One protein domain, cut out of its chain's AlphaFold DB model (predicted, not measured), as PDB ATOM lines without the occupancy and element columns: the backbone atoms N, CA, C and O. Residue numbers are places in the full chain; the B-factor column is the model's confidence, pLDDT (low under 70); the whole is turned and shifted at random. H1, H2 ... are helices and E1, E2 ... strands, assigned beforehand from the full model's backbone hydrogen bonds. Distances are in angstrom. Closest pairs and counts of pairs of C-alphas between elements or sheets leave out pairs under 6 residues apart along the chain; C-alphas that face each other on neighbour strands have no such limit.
ATOM      1  N   ILE A   2     122.002 110.370-286.411       53.56
ATOM      2  CA  ILE A   2     123.258 110.536-287.190       53.56
ATOM      3  C   ILE A   2     123.042 110.129-288.664       53.56
ATOM      4  O   ILE A   2     123.819 110.493-289.537       53.56
ATOM      5  N   ARG A   3     121.945 109.415-288.960       51.53
ATOM      6  CA  ARG A   3     121.602 108.936-290.306       51.53
ATOM      7  C   ARG A   3     121.141 110.071-291.232       51.53
ATOM      8  O   ARG A   3     121.560 110.107-292.376       51.53
ATOM      9  N   ASP A   4     120.422 111.053-290.689       55.97
ATOM     10  CA  ASP A   4     119.901 112.204-291.446       55.97
ATOM     11  C   ASP A   4     120.993 113.238-291.807       55.97
ATOM     12  O   ASP A   4     120.798 114.092-292.666       55.97
ATOM     13  N   PHE A   5     122.167 113.171-291.162       52.09
ATOM     14  CA  PHE A   5     123.280 114.099-291.399       52.09
ATOM     15  C   PHE A   5     124.020 113.802-292.711       52.09
ATOM     16  O   PHE A   5     124.402 114.727-293.426       52.09
ATOM     17  N   GLY A   6     124.189 112.518-293.047       55.78
ATOM     18  CA  GLY A   6     124.776 112.107-294.326       55.78
ATOM     19  C   GLY A   6     123.886 112.494-295.507       55.78
ATOM     20  O   GLY A   6     124.366 113.083-296.469       55.78
ATOM     21  N   GLU A   7     122.576 112.273-295.374       55.25
ATOM     22  CA  GLU A   7     121.589 112.563-296.425       55.25
ATOM     23  C   GLU A   7     121.453 114.075-296.703       55.25
ATOM     24  O   GLU A   7     121.323 114.489-297.853       55.25
ATOM     25  N   LEU A   8     121.561 114.930-295.675       55.16
ATOM     26  CA  LEU A   8     121.544 116.392-295.849       55.16
ATOM     27  C   LEU A   8     122.836 116.951-296.469       55.16
ATOM     28  O   LEU A   8     122.784 117.957-297.178       55.16
ATOM     29  N   SER A   9     123.985 116.305-296.234       54.47
ATOM     30  CA  SER A   9     125.253 116.675-296.875       54.47
ATOM     31  C   SER A   9     125.299 116.255-298.347       54.47
ATOM     32  O   SER A   9     125.866 116.981-299.163       54.47
ATOM     33  N   GLU A  10     124.693 115.119-298.706       56.72
ATOM     34  CA  GLU A  10     124.568 114.662-300.102       56.72
ATOM     35  C   GLU A  10     123.688 115.593-300.952       56.72
ATOM     36  O   GLU A  10     123.885 115.700-302.161       56.72
ATOM     37  N   LEU A  11     122.780 116.344-300.321       56.78
ATOM     38  CA  LEU A  11     121.963 117.382-300.962       56.78
ATOM     39  C   LEU A  11     122.720 118.700-301.227       56.78
ATOM     40  O   LEU A  11     122.122 119.665-301.703       56.78
ATOM     41  N   GLY A  12     124.022 118.766-300.925       53.09
ATOM     42  CA  GLY A  12     124.861 119.935-301.203       53.09
ATOM     43  C   GLY A  12     124.548 121.155-300.331       53.09
ATOM     44  O   GLY A  12     124.922 122.270-300.689       53.09
ATOM     45  N   ILE A  13     123.859 120.968-299.199       58.59
ATOM     46  CA  ILE A  13     123.544 122.047-298.260       58.59
ATOM     47  C   ILE A  13     124.756 122.255-297.340       58.59
ATOM     48  O   ILE A  13     125.089 121.354-296.568       58.59
ATOM     49  N   PRO A  14     125.420 123.425-297.368       54.59
ATOM     50  CA  PRO A  14     126.548 123.684-296.486       54.59
ATOM     51  C   PRO A  14     126.059 123.826-295.034       54.59
ATOM     52  O   PRO A  14     125.429 124.818-294.652       54.59
ATOM     53  N   LEU A  15     126.340 122.805-294.221       58.28
ATOM     54  CA  LEU A  15     126.034 122.750-292.791       58.28
ATOM     55  C   LEU A  15     127.318 122.937-291.976       58.28
ATOM     56  O   LEU A  15     128.315 122.263-292.224       58.28
ATOM     57  N   TYR A  16     127.280 123.820-290.975       59.12
ATOM     58  CA  TYR A  16     128.349 123.935-289.978       59.12
ATOM     59  C   TYR A  16     127.908 123.278-288.666       59.12
ATOM     60  O   TYR A  16     126.771 123.488-288.226       59.12
ATOM     61  N   SER A  17     128.798 122.502-288.041       53.12
ATOM     62  CA  SER A  17     128.600 121.935-286.706       53.12
ATOM     63  C   SER A  17     129.615 122.522-285.727       53.12
ATOM     64  O   SER A  17     130.825 122.409-285.908       53.12
ATOM     65  N   GLU A  18     129.120 123.149-284.661       50.06
ATOM     66  CA  GLU A  18     129.944 123.466-283.493       50.06
ATOM     67  C   GLU A  18     129.782 122.351-282.462       50.06
ATOM     68  O   GLU A  18     128.665 122.009-282.074       50.06
ATOM     69  N   VAL A  19     130.894 121.768-282.015       47.19
ATOM     70  CA  VAL A  19     130.908 120.749-280.958       47.19
ATOM     71  C   VAL A  19     131.085 121.409-279.591       47.19
ATOM     72  O   VAL A  19     132.040 122.150-279.370       47.19
ATOM     73  N   GLY A  20     130.173 121.119-278.660       55.16
ATOM     74  CA  GLY A  20     130.217 121.602-277.277       55.16
ATOM     75  C   GLY A  20     128.846 121.562-276.584       55.16
ATOM     76  O   GLY A  20     127.853 121.214-277.220       55.16
ATOM     77  N   PRO A  21     128.753 121.946-275.294       45.59
ATOM     78  CA  PRO A  21     127.503 121.933-274.512       45.59
ATOM     79  C   PRO A  21     126.387 122.843-275.062       45.59
ATOM     80  O   PRO A  21     125.223 122.669-274.714       45.59
ATOM     81  N   HIS A  22     126.743 123.792-275.935       51.50
ATOM     82  CA  HIS A  22     125.832 124.669-276.683       51.50
ATOM     83  C   HIS A  22     125.939 124.469-278.204       51.50
ATOM     84  O   HIS A  22     125.533 125.334-278.978       51.50
ATOM     85  N   GLY A  23     126.519 123.346-278.629       57.59
ATOM     86  CA  GLY A  23     126.693 123.001-280.031       57.59
ATOM     87  C   GLY A  23     125.358 122.782-280.735       57.59
ATOM     88  O   GLY A  23     124.456 122.135-280.203       57.59
ATOM     89  N   GLY A  24     125.232 123.320-281.944       65.75
ATOM     90  CA  GLY A  24     124.059 123.174-282.797       65.75
ATOM     91  C   GLY A  24     124.451 123.190-284.271       65.75
ATOM     92  O   GLY A  24     125.570 123.560-284.628       65.75
ATOM     93  N   TYR A  25     123.521 122.785-285.131       59.28
ATOM     94  CA  TYR A  25     123.696 122.844-286.579       59.28
ATOM     95  C   TYR A  25     123.148 124.167-287.100       59.28
ATOM     96  O   TYR A  25     122.016 124.541-286.782       59.28
ATOM     97  N   ARG A  26     123.931 124.876-287.914       59.16
ATOM     98  CA  ARG A  26     123.465 126.088-288.595       59.16
ATOM     99  C   ARG A  26     123.511 125.872-290.103       59.16
ATOM    100  O   ARG A  26     124.544 125.504-290.653       59.16
ATOM    101  N   VAL A  27     122.375 126.116-290.753       56.78
ATOM    102  CA  VAL A  27     122.277 126.192-292.212       56.78
ATOM    103  C   VAL A  27     122.837 127.543-292.645       56.78
ATOM    104  O   VAL A  27     122.352 128.586-292.192       56.78
ATOM    105  N   LEU A  28     123.860 127.543-293.499       56.47
ATOM    106  CA  LEU A  28     124.313 128.761-294.167       56.47
ATOM    107  C   LEU A  28     123.182 129.258-295.079       56.47
ATOM    108  O   LEU A  28     122.692 128.530-295.938       56.47
ATOM    109  N   ARG A  29     122.726 130.499-294.865       51.44
ATOM    110  CA  ARG A  29     121.681 131.122-295.704       51.44
ATOM    111  C   ARG A  29     122.183 131.469-297.105       51.44
ATOM    112  O   ARG A  29     121.377 131.696-298.003       51.44
ATOM    113  N   GLU A  30     123.495 131.514-297.288       58.19
ATOM    114  CA  GLU A  30     124.125 131.722-298.582       58.19
ATOM    115  C   GLU A  30     124.161 130.392-299.336       58.19
ATOM    116  O   GLU A  30     124.729 129.406-298.864       58.19
ATOM    117  N   LYS A  31     123.536 130.362-300.517       65.50
ATOM    118  CA  LYS A  31     123.612 129.230-301.443       65.50
ATOM    119  C   LYS A  31     125.019 129.187-302.044       65.50
ATOM    120  O   LYS A  31     125.254 129.719-303.125       65.50
ATOM    121  N   VAL A  32     125.967 128.616-301.311       72.94
ATOM    122  CA  VAL A  32     127.314 128.342-301.820       72.94
ATOM    123  C   VAL A  32     127.246 127.073-302.662       72.94
ATOM    124  O   VAL A  32     126.601 126.102-302.268       72.94
ATOM    125  N   LEU A  33     127.888 127.082-303.830       76.44
ATOM    126  CA  LEU A  33     128.017 125.869-304.631       76.44
ATOM    127  C   LEU A  33     128.867 124.838-303.870       76.44
ATOM    128  O   LEU A  33     129.848 125.225-303.226       76.44
ATOM    129  N   PRO A  34     128.525 123.540-303.937       80.31
ATOM    130  CA  PRO A  34     129.363 122.507-303.349       80.31
ATOM    131  C   PRO A  34     130.761 122.520-303.991       80.31
ATOM    132  O   PRO A  34     130.917 123.004-305.118       80.31
ATOM    133  N   PRO A  35     131.787 121.983-303.310       80.75
ATOM    134  CA  PRO A  35     133.100 121.802-303.914       80.75
ATOM    135  C   PRO A  35     132.981 120.979-305.202       80.75
ATOM    136  O   PRO A  35     132.421 119.884-305.195       80.75
ATOM    137  N   ILE A  36     133.512 121.515-306.298       84.44
ATOM    138  CA  ILE A  36     133.563 120.858-307.603       84.44
ATOM    139  C   ILE A  36     135.022 120.651-308.002       84.44
ATOM    140  O   ILE A  36     135.862 121.527-307.792       84.44
ATOM    141  N   SER A  37     135.312 119.483-308.563       87.25
ATOM    142  CA  SER A  37     136.632 119.154-309.099       87.25
ATOM    143  C   SER A  37     136.642 119.390-310.602       87.25
ATOM    144  O   SER A  37     135.693 119.013-311.285       87.25
ATOM    145  N   PHE A  38     137.729 119.962-311.111       89.19
ATOM    146  CA  PHE A  38     137.965 120.141-312.540       89.19
ATOM    147  C   PHE A  38     139.172 119.315-312.978       89.19
ATOM    148  O   PHE A  38     140.182 119.248-312.277       89.19
ATOM    149  N   SER A  39     139.086 118.712-314.157       90.19
ATOM    150  CA  SER A  39     140.244 118.186-314.878       90.19
ATOM    151  C   SER A  39     141.124 119.319-315.421       90.19
ATOM    152  O   SER A  39     140.676 120.457-315.566       90.19
ATOM    153  N   GLU A  40     142.371 119.010-315.804       87.31
ATOM    154  CA  GLU A  40     143.255 119.998-316.452       87.31
ATOM    155  C   GLU A  40     142.613 120.625-317.702       87.31
ATOM    156  O   GLU A  40     142.726 121.830-317.919       87.31
ATOM    157  N   HIS A  41     141.909 119.827-318.512       89.25
ATOM    158  CA  HIS A  41     141.283 120.308-319.746       89.25
ATOM    159  C   HIS A  41     140.073 121.207-319.467       89.25
ATOM    160  O   HIS A  41     139.918 122.231-320.131       89.25
ATOM    161  N   GLU A  42     139.245 120.880-318.471       91.19
ATOM    162  CA  GLU A  42     138.145 121.756-318.038       91.19
ATOM    163  C   GLU A  42     138.683 123.064-317.463       91.19
ATOM    164  O   GLU A  42     138.150 124.134-317.756       91.19
ATOM    165  N   ALA A  43     139.785 123.000-316.714       88.38
ATOM    166  CA  ALA A  43     140.417 124.189-316.175       88.38
ATOM    167  C   ALA A  43     140.947 125.117-317.287       88.38
ATOM    168  O   ALA A  43     140.711 126.328-317.263       88.38
ATOM    169  N   MET A  44     141.597 124.552-318.311       86.75
ATOM    170  CA  MET A  44     142.009 125.303-319.502       86.75
ATOM    171  C   MET A  44     140.813 125.879-320.272       86.75
ATOM    172  O   MET A  44     140.890 127.012-320.747       86.75
ATOM    173  N   ALA A  45     139.709 125.135-320.385       89.19
ATOM    174  CA  ALA A  45     138.499 125.589-321.067       89.19
ATOM    175  C   ALA A  45     137.827 126.767-320.342       89.19
ATOM    176  O   ALA A  45     137.424 127.737-320.985       89.19
ATOM    177  N   LEU A  46     137.760 126.729-319.007       88.81
ATOM    178  CA  LEU A  46     137.263 127.847-318.198       88.81
ATOM    179  C   LEU A  46     138.136 129.087-318.354       88.81
ATOM    180  O   LEU A  46     137.620 130.194-318.511       88.81
ATOM    181  N   PHE A  47     139.456 128.902-318.362       84.69
ATOM    182  CA  PHE A  47     140.376 129.997-318.613       84.69
ATOM    183  C   PHE A  47     140.177 130.596-320.016       84.69
ATOM    184  O   PHE A  47     140.079 131.811-320.158       84.69
ATOM    185  N   PHE A  48     140.054 129.759-321.050       86.25
ATOM    186  CA  PHE A  48     139.753 130.202-322.413       86.25
ATOM    187  C   PHE A  48     138.445 131.010-322.480       86.25
ATOM    188  O   PHE A  48     138.413 132.083-323.086       86.25
ATOM    189  N   ALA A  49     137.388 130.541-321.811       88.19
ATOM    190  CA  ALA A  49     136.115 131.253-321.735       88.19
ATOM    191  C   ALA A  49     136.264 132.622-321.050       88.19
ATOM    192  O   ALA A  49     135.775 133.623-321.570       88.19
ATOM    193  N   ALA A  50     136.996 132.701-319.937       84.69
ATOM    194  CA  ALA A  50     137.268 133.964-319.252       84.69
ATOM    195  C   ALA A  50     138.091 134.937-320.115       84.69
ATOM    196  O   ALA A  50     137.764 136.120-320.207       84.69
ATOM    197  N   GLN A  51     139.115 134.427-320.802       82.62
ATOM    198  CA  GLN A  51     139.972 135.198-321.703       82.62
ATOM    199  C   GLN A  51     139.175 135.827-322.857       82.62
ATOM    200  O   GLN A  51     139.462 136.952-323.263       82.62
ATOM    201  N   SER A  52     138.138 135.140-323.352       85.38
ATOM    202  CA  SER A  52     137.254 135.653-324.410       85.38
ATOM    203  C   SER A  52     136.483 136.917-324.026       85.38
ATOM    204  O   SER A  52     136.094 137.696-324.895       85.38
ATOM    205  N   LEU A  53     136.327 137.157-322.723       83.88
ATOM    206  CA  LEU A  53     135.620 138.306-322.175       83.88
ATOM    207  C   LEU A  53     136.567 139.416-321.694       83.88
ATOM    208  O   LEU A  53     136.096 140.492-321.342       83.88
ATOM    209  N   GLN A  54     137.889 139.199-321.695       79.44
ATOM    210  CA  GLN A  54     138.851 140.117-321.068       79.44
ATOM    211  C   GLN A  54     138.869 141.514-321.708       79.44
ATOM    212  O   GLN A  54     139.115 142.503-321.021       79.44
ATOM    213  N   ASN A  55     138.593 141.603-323.012       80.38
ATOM    214  CA  ASN A  55     138.609 142.873-323.742       80.38
ATOM    215  C   ASN A  55     137.290 143.657-323.638       80.38
ATOM    216  O   ASN A  55     137.178 144.747-324.194       80.38
ATOM    217  N   TYR A  56     136.299 143.145-322.902       81.56
ATOM    218  CA  TYR A  56     135.126 143.927-322.528       81.56
ATOM    219  C   TYR A  56     135.448 144.776-321.299       81.56
ATOM    220  O   TYR A  56     135.744 144.256-320.226       81.56
ATOM    221  N   LYS A  57     135.323 146.103-321.435       79.19
ATOM    222  CA  LYS A  57     135.532 147.057-320.329       79.19
ATOM    223  C   LYS A  57     134.629 146.766-319.125       79.19
ATOM    224  O   LYS A  57     134.979 147.063-317.984       79.19
ATOM    225  N   SER A  58     133.442 146.222-319.363       82.38
ATOM    226  CA  SER A  58     132.461 145.939-318.321       82.38
ATOM    227  C   SER A  58     131.713 144.651-318.625       82.38
ATOM    228  O   SER A  58     131.313 144.406-319.763       82.38
ATOM    229  N   LEU A  59     131.515 143.851-317.582       84.69
ATOM    230  CA  LEU A  59     130.750 142.610-317.583       84.69
ATOM    231  C   LEU A  59     129.685 142.694-316.484       84.69
ATOM    232  O   LEU A  59     129.946 143.319-315.445       84.69
ATOM    233  N   PRO A  60     128.522 142.039-316.648       80.81
ATOM    234  CA  PRO A  60     127.643 141.800-315.515       80.81
ATOM    235  C   PRO A  60     128.445 141.054-314.440       80.81
ATOM    236  O   PRO A  60     129.110 140.065-314.743       80.81
ATOM    237  N   PHE A  61     128.417 141.543-313.197       83.75
ATOM    238  CA  PHE A  61     129.145 140.945-312.065       83.75
ATOM    239  C   PHE A  61     130.684 140.954-312.193       83.75
ATOM    240  O   PHE A  61     131.358 140.007-311.789       83.75
ATOM    241  N   ASN A  62     131.270 142.016-312.761       83.94
ATOM    242  CA  ASN A  62     132.721 142.103-312.987       83.94
ATOM    243  C   ASN A  62     133.560 141.784-311.727       83.94
ATOM    244  O   ASN A  62     134.533 141.033-311.794       83.94
ATOM    245  N   ASN A  63     133.168 142.291-310.554       85.31
ATOM    246  CA  ASN A  63     133.890 142.035-309.301       85.31
ATOM    247  C   ASN A  63     133.833 140.558-308.890       85.31
ATOM    248  O   ASN A  63     134.831 139.991-308.434       85.31
ATOM    249  N   GLU A  64     132.670 139.933-309.050       87.56
ATOM    250  CA  GLU A  64     132.424 138.530-308.755       87.56
ATOM    251  C   GLU A  64     133.197 137.624-309.723       87.56
ATOM    252  O   GLU A  64     133.826 136.668-309.269       87.56
ATOM    253  N   VAL A  65     133.253 137.972-311.015       86.00
ATOM    254  CA  VAL A  65     134.091 137.295-312.021       86.00
ATOM    255  C   VAL A  65     135.564 137.355-311.618       86.00
ATOM    256  O   VAL A  65     136.218 136.316-311.535       86.00
ATOM    257  N   GLN A  66     136.086 138.538-311.276       85.88
ATOM    258  CA  GLN A  66     137.477 138.681-310.828       85.88
ATOM    259  C   GLN A  66     137.752 137.888-309.541       85.88
ATOM    260  O   GLN A  66     138.813 137.286-309.384       85.88
ATOM    261  N   SER A  67     136.798 137.858-308.610       89.62
ATOM    262  CA  SER A  67     136.897 137.061-307.384       89.62
ATOM    263  C   SER A  67     136.933 135.558-307.674       89.62
ATOM    264  O   SER A  67     137.777 134.848-307.125       89.62
ATOM    265  N   ALA A  68     136.061 135.075-308.561       88.44
ATOM    266  CA  ALA A  68     136.008 133.678-308.974       88.44
ATOM    267  C   ALA A  68     137.294 133.251-309.693       88.44
ATOM    268  O   ALA A  68     137.862 132.220-309.344       88.44
ATOM    269  N   LEU A  69     137.804 134.076-310.613       86.38
ATOM    270  CA  LEU A  69     139.063 133.816-311.313       86.38
ATOM    271  C   LEU A  69     140.254 133.774-310.356       86.38
ATOM    272  O   LEU A  69     141.064 132.859-310.448       86.38
ATOM    273  N   ARG A  70     140.340 134.688-309.381       87.25
ATOM    274  CA  ARG A  70     141.395 134.631-308.352       87.25
ATOM    275  C   ARG A  70     141.358 133.332-307.550       87.25
ATOM    276  O   ARG A  70     142.404 132.727-307.340       87.25
ATOM    277  N   LYS A  71     140.169 132.899-307.109       87.81
ATOM    278  CA  LYS A  71     140.008 131.615-306.404       87.81
ATOM    279  C   LYS A  71     140.427 130.452-307.294       87.81
ATOM    280  O   LYS A  71     141.123 129.562-306.835       87.81
ATOM    281  N   PHE A  72     140.020 130.485-308.557       86.31
ATOM    282  CA  PHE A  72     140.334 129.457-309.533       86.31
ATOM    283  C   PHE A  72     141.846 129.346-309.788       86.31
ATOM    284  O   PHE A  72     142.393 128.254-309.672       86.31
ATOM    285  N   PHE A  73     142.532 130.470-310.029       82.50
ATOM    286  CA  PHE A  73     143.985 130.506-310.230       82.50
ATOM    287  C   PHE A  73     144.767 130.020-309.012       82.50
ATOM    288  O   PHE A  73     145.766 129.332-309.171       82.50
ATOM    289  N   HIS A  74     144.285 130.301-307.800       86.06
ATOM    290  CA  HIS A  74     144.959 129.887-306.569       86.06
ATOM    291  C   HIS A  74     145.131 128.363-306.423       86.06
ATOM    292  O   HIS A  74     146.037 127.922-305.721       86.06
ATOM    293  N   TYR A  75     144.273 127.561-307.060       85.56
ATOM    294  CA  TYR A  75     144.311 126.097-306.966       85.56
ATOM    295  C   TYR A  75     144.989 125.412-308.160       85.56
ATOM    296  O   TYR A  75     144.994 124.181-308.226       85.56
ATOM    297  N   LEU A  76     145.545 126.166-309.113       85.25
ATOM    298  CA  LEU A  76     146.220 125.579-310.268       85.25
ATOM    299  C   LEU A  76     147.621 125.080-309.903       85.25
ATOM    300  O   LEU A  76     148.306 125.630-309.045       85.25
ATOM    301  N   SER A  77     148.063 124.014-310.571       86.81
ATOM    302  CA  SER A  77     149.458 123.580-310.502       86.81
ATOM    303  C   SER A  77     150.349 124.520-311.321       86.81
ATOM    304  O   SER A  77     149.913 125.072-312.332       86.81
ATOM    305  N   SER A  78     151.625 124.638-310.947       87.12
ATOM    306  CA  SER A  78     152.603 125.475-311.662       87.12
ATOM    307  C   SER A  78     152.754 125.105-313.145       87.12
ATOM    308  O   SER A  78     152.946 125.971-314.000       87.12
ATOM    309  N   ASP A  79     152.627 123.820-313.485       88.31
ATOM    310  CA  ASP A  79     152.641 123.364-314.877       88.31
ATOM    311  C   ASP A  79     151.428 123.862-315.670       88.31
ATOM    312  O   ASP A  79     151.560 124.216-316.845       88.31
ATOM    313  N   LEU A  80     150.252 123.898-315.042       86.69
ATOM    314  CA  LEU A  80     149.022 124.370-315.666       86.69
ATOM    315  C   LEU A  80     149.000 125.899-315.785       86.69
ATOM    316  O   LEU A  80     148.616 126.408-316.838       86.69
ATOM    317  N   GLU A  81     149.493 126.621-314.777       86.44
ATOM    318  CA  GLU A  81     149.710 128.074-314.845       86.44
ATOM    319  C   GLU A  81     150.597 128.442-316.040       86.44
ATOM    320  O   GLU A  81     150.204 129.245-316.886       86.44
ATOM    321  N   ARG A  82     151.739 127.762-316.209       88.19
ATOM    322  CA  ARG A  82     152.640 127.995-317.347       88.19
ATOM    323  C   ARG A  82     151.984 127.700-318.698       88.19
ATOM    324  O   ARG A  82     152.239 128.408-319.675       88.19
ATOM    325  N   LYS A  83     151.147 126.656-318.791       87.00
ATOM    326  CA  LYS A  83     150.367 126.364-320.013       87.00
ATOM    327  C   LYS A  83     149.387 127.503-320.318       87.00
ATOM    328  O   LYS A  83     149.264 127.895-321.477       87.00
ATOM    329  N   ILE A  84     148.724 128.039-319.295       85.88
ATOM    330  CA  ILE A  84     147.784 129.160-319.407       85.88
ATOM    331  C   ILE A  84     148.496 130.444-319.855       85.88
ATOM    332  O   ILE A  84     148.044 131.078-320.807       85.88
ATOM    333  N   GLU A  85     149.638 130.788-319.259       84.88
ATOM    334  CA  GLU A  85     150.448 131.947-319.668       84.88
ATOM    335  C   GLU A  85     150.906 131.834-321.129       84.88
ATOM    336  O   GLU A  85     150.776 132.775-321.916       84.88
ATOM    337  N   CYS A  86     151.376 130.649-321.539       87.88
ATOM    338  CA  CYS A  86     151.705 130.377-322.939       87.88
ATOM    339  C   CYS A  86     150.498 130.579-323.862       87.88
ATOM    340  O   CYS A  86     150.651 131.027-325.000       87.88
ATOM    341  N   MET A  87     149.301 130.220-323.397       85.06
ATOM    342  CA  MET A  87     148.073 130.356-324.169       85.06
ATOM    343  C   MET A  87     147.641 131.821-324.309       85.06
ATOM    344  O   MET A  87     147.261 132.222-325.407       85.06
ATOM    345  N   GLN A  88     147.781 132.641-323.262       82.69
ATOM    346  CA  GLN A  88     147.520 134.090-323.310       82.69
ATOM    347  C   GLN A  88     148.363 134.811-324.365       82.69
ATOM    348  O   GLN A  88     147.895 135.742-325.010       82.69
ATOM    349  N   GLN A  89     149.600 134.361-324.579       85.75
ATOM    350  CA  GLN A  89     150.486 134.937-325.595       85.75
ATOM    351  C   GLN A  89     150.145 134.499-327.026       85.75
ATOM    352  O   GLN A  89     150.691 135.044-327.985       85.75
ATOM    353  N   ARG A  90     149.281 133.490-327.191       87.62
ATOM    354  CA  ARG A  90     148.955 132.879-328.489       87.62
ATOM    355  C   ARG A  90     147.510 133.091-328.920       87.62
ATOM    356  O   ARG A  90     147.209 132.882-330.092       87.62
ATOM    357  N   LEU A  91     146.631 133.485-328.003       84.44
ATOM    358  CA  LEU A  91     145.210 133.690-328.252       84.44
ATOM    359  C   LEU A  91     144.799 135.090-327.802       84.44
ATOM    360  O   LEU A  91     145.004 135.472-326.654       84.44
ATOM    361  N   THR A  92     144.163 135.831-328.703       82.44
ATOM    362  CA  THR A  92     143.526 137.106-328.377       82.44
ATOM    363  C   THR A  92     142.177 137.201-329.070       82.44
ATOM    364  O   THR A  92     142.032 136.818-330.230       82.44
ATOM    365  N   PHE A  93     141.186 137.706-328.343       81.94
ATOM    366  CA  PHE A  93     139.856 137.980-328.867       81.94
ATOM    367  C   PHE A  93     139.747 139.471-329.095       81.94
ATOM    368  O   PHE A  93     139.523 140.230-328.156       81.94
ATOM    369  N   TRP A  94     139.969 139.911-330.327       78.69
ATOM    370  CA  TRP A  94     139.955 141.337-330.608       78.69
ATOM    371  C   TRP A  94     138.537 141.898-330.491       78.69
ATOM    372  O   TRP A  94     137.639 141.515-331.238       78.69
ATOM    373  N   VAL A  95     138.361 142.832-329.562       78.94
ATOM    374  CA  VAL A  95     137.143 143.621-329.397       78.94
ATOM    375  C   VAL A  95     137.568 145.085-329.484       78.94
ATOM    376  O   VAL A  95     138.503 145.466-328.774       78.94
ATOM    377  N   PRO A  96     136.953 145.907-330.355       78.94
ATOM    378  CA  PRO A  96     137.250 147.331-330.398       78.94
ATOM    379  C   PRO A  96     137.090 147.953-329.003       78.94
ATOM    380  O   PRO A  96     136.062 147.722-328.362       78.94
TER     381      PRO A  96
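What this domain is: This is residues 2 to 96 of the 262 residues of the protein "WYL domain-containing protein" of Paenibacillus amylolyticus (UniProt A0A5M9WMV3). The model has two lobes strung along a line: a small, loose head, in which H1 lies near a short two-strand hairpin of E1 and E2, and a larger lobe of three helices, H2, H3 and H4. The stretch of residues 28 to 39, with no named element, bridges the two. In the larger lobe H2 and H4 stand side by side, and H3 runs close by them. The printed part has 95 residues, with four named helices and two named strands in the order H1 E1 E2 H2 H3 H4; its class is mostly helix, and the sheet, E1 - E2, is antiparallel. The whole is only just extended, close to loose, with a radius of gyration of the C-alphas of 19.0 A, and it spans 60 by 30 by 21 A.

How they stand to each other: Begin at the sheet, where E1, residues 15 to 17, and E2, residues 25 to 27, form a hairpin, antiparallel at 156 degrees. Look there for N 16 and O 26, and for N 26 and O 16, each pair 3.2 A apart and within hydrogen-bond range. Then find H1, residues 3 to 10: the closest C-alphas of H1 and E1 are those of Ser 9 and Leu 15, 7.4 A apart, and H1 and E2 are apart. Farther on, H2, residues 40 to 52, and H4, residues 78 to 88, touch, closest at the C-alphas of Met 44 and Ile 84, 6.9 A apart. They run the same way at a shallow tilt of 33 degrees, only just short of steep. H3, residues 62 to 74, and H2 are near each other, with 8.1 A between their closest C-alphas. H3 and H4 are close but not clearly touching, with the C-alphas of Phe 73 and Glu 81 7.7 A apart, and run opposite ways at a steep tilt of 43 degrees. H1 is apart from H2, H3 and H4. In H2, H3 and H4 every O i to N i+4 pair is within hydrogen-bond range; in H1, 3 of 4 are.

Where its parts are: Find C-alpha 15 at (126.034, 122.750, -292.791), where E1 begins; E1 and E2 are three residues each. H1 runs 11.7 A. Find C-alpha 40 at (143.255, 119.998, -316.452); from there H2 runs 18.6 A. H3 runs 18.4 A, and H4 runs 15.4 A to C-alpha 88 at (147.520, 134.090, -323.310).

The domain as a whole: The two C-alphas farthest apart are those of Pro 21 and Pro 96, at 62.2 A. The printed part has no cut. The link from E2 to H2 is long, with 12 residues. Residues 58 to 64, of which 62 to 64 belong to H3, stand free. Mean pLDDT of the printed part is 75.6; residues 2 to 31 are under 70.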